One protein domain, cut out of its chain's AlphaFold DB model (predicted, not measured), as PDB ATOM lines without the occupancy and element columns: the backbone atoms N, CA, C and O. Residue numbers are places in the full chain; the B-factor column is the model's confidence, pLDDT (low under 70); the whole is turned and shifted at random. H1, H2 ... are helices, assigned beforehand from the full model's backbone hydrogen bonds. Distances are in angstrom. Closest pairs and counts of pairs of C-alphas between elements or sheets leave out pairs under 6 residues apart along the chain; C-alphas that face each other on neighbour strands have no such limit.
ATOM      1  N   THR A  34      39.514 -26.691  27.198       61.44
ATOM      2  CA  THR A  34      39.067 -28.069  27.444       61.44
ATOM      3  C   THR A  34      37.830 -28.375  26.593       61.44
ATOM      4  O   THR A  34      37.133 -27.448  26.173       61.44
ATOM      5  N   GLU A  35      37.527 -29.654  26.352       58.41
ATOM      6  CA  GLU A  35      36.375 -30.081  25.531       58.41
ATOM      7  C   GLU A  35      35.037 -29.464  25.999       58.41
ATOM      8  O   GLU A  35      34.175 -29.142  25.186       58.41
ATOM      9  N   ASP A  36      34.913 -29.158  27.296       59.81
ATOM     10  CA  ASP A  36      33.738 -28.512  27.906       59.81
ATOM     11  C   ASP A  36      33.729 -26.967  27.810       59.81
ATOM     12  O   ASP A  36      32.836 -26.287  28.338       59.81
ATOM     13  N   GLY A  37      34.749 -26.371  27.188       66.56
ATOM     14  CA  GLY A  37      34.930 -24.925  27.061       66.56
ATOM     15  C   GLY A  37      35.294 -24.210  28.370       66.56
ATOM     16  O   GLY A  37      35.008 -23.013  28.510       66.56
ATOM     17  N   ASN A  38      35.883 -24.920  29.341       79.56
ATOM     18  CA  ASN A  38      36.395 -24.352  30.593       79.56
ATOM     19  C   ASN A  38      37.859 -23.879  30.437       79.56
ATOM     20  O   ASN A  38      38.567 -24.354  29.545       79.56
ATOM     21  N   PRO A  39      38.335 -22.948  31.290       81.38
ATOM     22  CA  PRO A  39      39.755 -22.613  31.350       81.38
ATOM     23  C   PRO A  39      40.569 -23.834  31.812       81.38
ATOM     24  O   PRO A  39      40.140 -24.489  32.767       81.38
ATOM     25  N   PRO A  40      41.722 -24.130  31.188       81.56
ATOM     26  CA  PRO A  40      42.616 -25.200  31.621       81.56
ATOM     27  C   PRO A  40      43.090 -25.013  33.064       81.56
ATOM     28  O   PRO A  40      43.248 -23.881  33.536       81.56
ATOM     29  N   GLU A  41      43.323 -26.124  33.766       80.06
ATOM     30  CA  GLU A  41      43.780 -26.120  35.162       80.06
ATOM     31  C   GLU A  41      45.093 -25.343  35.324       80.06
ATOM     32  O   GLU A  41      45.195 -24.485  36.200       80.06
ATOM     33  N   GLU A  42      46.048 -25.581  34.426       78.38
ATOM     34  CA  GLU A  42      47.370 -24.944  34.414       78.38
ATOM     35  C   GLU A  42      47.254 -23.414  34.363       78.38
ATOM     36  O   GLU A  42      47.858 -22.710  35.174       78.38
ATOM     37  N   TRP A  43      46.360 -22.892  33.516       84.19
ATOM     38  CA  TRP A  43      46.109 -21.455  33.435       84.19
ATOM     39  C   TRP A  43      45.467 -20.891  34.713       84.19
ATOM     40  O   TRP A  43      45.809 -19.790  35.145       84.19
ATOM     41  N   LEU A  44      44.539 -21.619  35.349       80.81
ATOM     42  CA  LEU A  44      43.897 -21.183  36.600       80.81
ATOM     43  C   LEU A  44      44.849 -21.202  37.801       80.81
ATOM     44  O   LEU A  44      44.670 -20.397  38.723       80.81
ATOM     45  N   LEU A  45      45.828 -22.107  37.803       78.38
ATOM     46  CA  LEU A  45      46.893 -22.156  38.802       78.38
ATOM     47  C   LEU A  45      47.858 -20.978  38.634       78.38
ATOM     48  O   LEU A  45      48.216 -20.347  39.627       78.38
ATOM     49  N   GLU A  46      48.203 -20.634  37.395       79.12
ATOM     50  CA  GLU A  46      49.143 -19.554  37.086       79.12
ATOM     51  C   GLU A  46      48.516 -18.153  37.230       79.12
ATOM     52  O   GLU A  46      49.101 -17.258  37.838       79.12
ATOM     53  N   HIS A  47      47.282 -17.965  36.753       78.69
ATOM     54  CA  HIS A  47      46.595 -16.663  36.720       78.69
ATOM     55  C   HIS A  47      45.598 -16.476  37.883       78.69
ATOM     56  O   HIS A  47      44.842 -15.499  37.935       78.69
ATOM     57  N   GLY A  48      45.575 -17.423  38.825       78.94
ATOM     58  CA  GLY A  48      44.798 -17.389  40.063       78.94
ATOM     59  C   GLY A  48      43.304 -17.690  39.899       78.94
ATOM     60  O   GLY A  48      42.662 -17.353  38.908       78.94
ATOM     61  N   ARG A  49      42.685 -18.288  40.917       82.44
ATOM     62  CA  ARG A  49      41.264 -18.687  40.895       82.44
ATOM     63  C   ARG A  49      40.309 -17.493  40.747       82.44
ATOM     64  O   ARG A  49      40.502 -16.440  41.355       82.44
ATOM     65  N   THR A  50      39.228 -17.662  39.981       81.81
ATOM     66  CA  THR A  50      38.204 -16.613  39.826       81.81
ATOM     67  C   THR A  50      37.294 -16.558  41.059       81.81
ATOM     68  O   THR A  50      36.622 -17.532  41.393       81.81
ATOM     69  N   ARG A  51      37.236 -15.401  41.730       67.88
ATOM     70  CA  ARG A  51      36.423 -15.170  42.940       67.88
ATOM     71  C   ARG A  51      34.923 -15.363  42.648       67.88
ATOM     72  O   ARG A  51      34.442 -14.853  41.637       67.88
ATOM     73  N   ARG A  52      34.178 -16.041  43.536       69.12
ATOM     74  CA  ARG A  52      32.752 -16.416  43.364       69.12
ATOM     75  C   ARG A  52      32.484 -17.437  42.252       69.12
ATOM     76  O   ARG A  52      31.347 -17.577  41.801       69.12
ATOM     77  N   CYS A  53      33.507 -18.148  41.777       80.12
ATOM     78  CA  CYS A  53      33.306 -19.335  40.957       80.12
ATOM     79  C   CYS A  53      33.334 -20.576  41.855       80.12
ATOM     80  O   CYS A  53      34.395 -20.960  42.340       80.12
ATOM     81  N   LEU A  54      32.176 -21.224  42.029       76.44
ATOM     82  CA  LEU A  54      32.042 -22.411  42.883       76.44
ATOM     83  C   LEU A  54      32.997 -23.549  42.473       76.44
ATOM     84  O   LEU A  54      33.557 -24.219  43.334       76.44
ATOM     85  N   ALA A  55      33.208 -23.743  41.165       80.12
ATOM     86  CA  ALA A  55      34.120 -24.758  40.630       80.12
ATOM     87  C   ALA A  55      35.591 -24.453  40.974       80.12
ATOM     88  O   ALA A  55      36.315 -25.339  41.422       80.12
ATOM     89  N   CYS A  56      36.011 -23.184  40.879       77.94
ATOM     90  CA  CYS A  56      37.337 -22.744  41.326       77.94
ATOM     91  C   CYS A  56      37.513 -22.883  42.850       77.94
ATOM     92  O   CYS A  56      38.568 -23.305  43.319       77.94
ATOM     93  N   GLU A  57      36.498 -22.522  43.639       77.00
ATOM     94  CA  GLU A  57      36.543 -22.593  45.108       77.00
ATOM     95  C   GLU A  57      36.631 -24.043  45.602       77.00
ATOM     96  O   GLU A  57      37.366 -24.324  46.545       77.00
ATOM     97  N   ARG A  58      35.967 -24.972  44.904       74.25
ATOM     98  CA  ARG A  58      36.005 -26.415  45.187       74.25
ATOM     99  C   ARG A  58      37.180 -27.159  44.539       74.25
ATOM    100  O   ARG A  58      37.330 -28.345  44.794       74.25
ATOM    101  N   GLY A  59      38.003 -26.489  43.726       71.44
ATOM    102  CA  GLY A  59      39.157 -27.103  43.055       71.44
ATOM    103  C   GLY A  59      38.786 -28.159  42.008       71.44
ATOM    104  O   GLY A  59      39.531 -29.113  41.832       71.44
ATOM    105  N   MET A  60      37.629 -28.018  41.350       69.81
ATOM    106  CA  MET A  60      37.178 -28.946  40.307       69.81
ATOM    107  C   MET A  60      37.423 -28.349  38.915       69.81
ATOM    108  O   MET A  60      36.865 -27.300  38.576       69.81
ATOM    109  N   PHE A  61      38.256 -29.016  38.112       63.78
ATOM    110  CA  PHE A  61      38.724 -28.526  36.806       63.78
ATOM    111  C   PHE A  61      38.131 -29.284  35.604       63.78
ATOM    112  O   PHE A  61      38.096 -28.739  34.502       63.78
ATOM    113  N   HIS A  62      37.555 -30.471  35.833       59.31
ATOM    114  CA  HIS A  62      36.901 -31.304  34.818       59.31
ATOM    115  C   HIS A  62      35.469 -31.676  35.229       59.31
ATOM    116  O   HIS A  62      35.170 -31.786  36.418       59.31
ATOM    117  N   GLY A  63      34.567 -31.827  34.253       57.91
ATOM    118  CA  GLY A  63      33.196 -32.313  34.464       57.91
ATOM    119  C   GLY A  63      32.216 -31.335  35.130       57.91
ATOM    120  O   GLY A  63      31.025 -31.626  35.211       57.91
ATOM    121  N   VAL A  64      32.664 -30.156  35.586       69.44
ATOM    122  CA  VAL A  64      31.802 -29.121  36.192       69.44
ATOM    123  C   VAL A  64      32.016 -27.777  35.496       69.44
ATOM    124  O   VAL A  64      33.136 -27.274  35.407       69.44
ATOM    125  N   LYS A  65      30.936 -27.159  34.998       74.31
ATOM    126  CA  LYS A  65      31.003 -25.868  34.286       74.31
ATOM    127  C   LYS A  65      31.499 -24.745  35.201       74.31
ATOM    128  O   LYS A  65      30.884 -24.430  36.221       74.31
ATOM    129  N   HIS A  66      32.567 -24.067  34.782       80.44
ATOM    130  CA  HIS A  66      33.046 -22.855  35.445       80.44
ATOM    131  C   HIS A  66      32.104 -21.672  35.176       80.44
ATOM    132  O   HIS A  66      31.376 -21.620  34.172       80.44
ATOM    133  N   SER A  67      32.113 -20.686  36.080       81.69
ATOM    134  CA  SER A  67      31.234 -19.517  35.963       81.69
ATOM    135  C   SER A  67      31.512 -18.747  34.668       81.69
ATOM    136  O   SER A  67      32.626 -18.758  34.138       81.69
ATOM    137  N   VAL A  68      30.493 -18.061  34.143       79.94
ATOM    138  CA  VAL A  68      30.616 -17.267  32.906       79.94
ATOM    139  C   VAL A  68      31.737 -16.231  33.031       79.94
ATOM    140  O   VAL A  68      32.498 -16.025  32.089       79.94
ATOM    141  N   THR A  69      31.891 -15.627  34.210       81.06
ATOM    142  CA  THR A  69      32.962 -14.672  34.516       81.06
ATOM    143  C   THR A  69      34.351 -15.310  34.425       81.06
ATOM    144  O   THR A  69      35.262 -14.693  33.884       81.06
ATOM    145  N   CYS A  70      34.505 -16.556  34.890       81.19
ATOM    146  CA  CYS A  70      35.760 -17.311  34.817       81.19
ATOM    147  C   CYS A  70      36.147 -17.615  33.358       81.19
ATOM    148  O   CYS A  70      37.260 -17.322  32.927       81.19
ATOM    149  N   ARG A  71      35.187 -18.097  32.557       83.44
ATOM    150  CA  ARG A  71      35.390 -18.382  31.125       83.44
ATOM    151  C   ARG A  71      35.665 -17.125  30.296       83.44
ATOM    152  O   ARG A  71      36.489 -17.164  29.389       83.44
ATOM    153  N   LYS A  72      35.024 -15.996  30.619       83.12
ATOM    154  CA  LYS A  72      35.311 -14.702  29.974       83.12
ATOM    155  C   LYS A  72      36.725 -14.204  30.272       83.12
ATOM    156  O   LYS A  72      37.377 -13.723  29.355       83.12
ATOM    157  N   ARG A  73      37.211 -14.362  31.511       86.19
ATOM    158  CA  ARG A  73      38.582 -13.974  31.887       86.19
ATOM    159  C   ARG A  73      39.625 -14.729  31.064       86.19
ATOM    160  O   ARG A  73      40.605 -14.138  30.635       86.19
TER     161      ARG A  73
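Overview. This is residues 34 to 73 of the 983 residues of the protein "Retrovirus-related Pol polyprotein from transposon TNT 1-94" of Symbiodinium microadriaticum (UniProt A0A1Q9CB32). This is a small, rounded body made mostly of loop, with three short helices, H1, H2 and H3, set around it at the corners of a triangle, none touching another. The chain winds from one helix to the next, and the stretches before H1 and between the helices make up more of the printed part than the helices do. The printed part has 40 residues, with named helices in the order H1, H2, H3 and no named strand; the class is all helix, though the helices hold 16 of the 40 residues, under half. The whole is compact, with a radius of gyration of the C-alphas of 8.7 A and spans of 22 by 18 by 18 A.

Along the chain. Find C-alpha 41 at (43.780, -26.120, 35.162); from there H1, residues 41 to 46, runs 8.7 A to C-alpha 46. Look next at H3, residues 68 to 73, which is as long, 8.7 A, and ends at C-alpha 73 at (38.582, -13.974, 31.887). Between them in the chain is H2, residues 54 to 57, which begins at C-alpha 54 at (32.042, -22.411, 42.883) and measures 5.0 A.

Arrangement. Start from H1: it is only just apart from H2, with their closest C-alphas 8.2 A apart. H1 and H3 are apart, with no C-alpha of the one within 8 A of the other. H2 and H3 are apart by the same measure. In the backbones of H1 and H3 every O i to N i+4 pair is within hydrogen-bond range, while H2 is too short for such a pair and has its one O i to N i+3 pair within range.

Size, cuts and confidence. The C-alphas farthest apart are those of Glu 35 and Arg 51, at 22.9 A. The printed part has no cut, and the links from H1 to H2, 7 residues, and from H2 to H3, 10 residues, are short. The mean pLDDT of the printed part is 75.4; look for values under 70 at residues 34 to 37, 51 to 52 and 60 to 64.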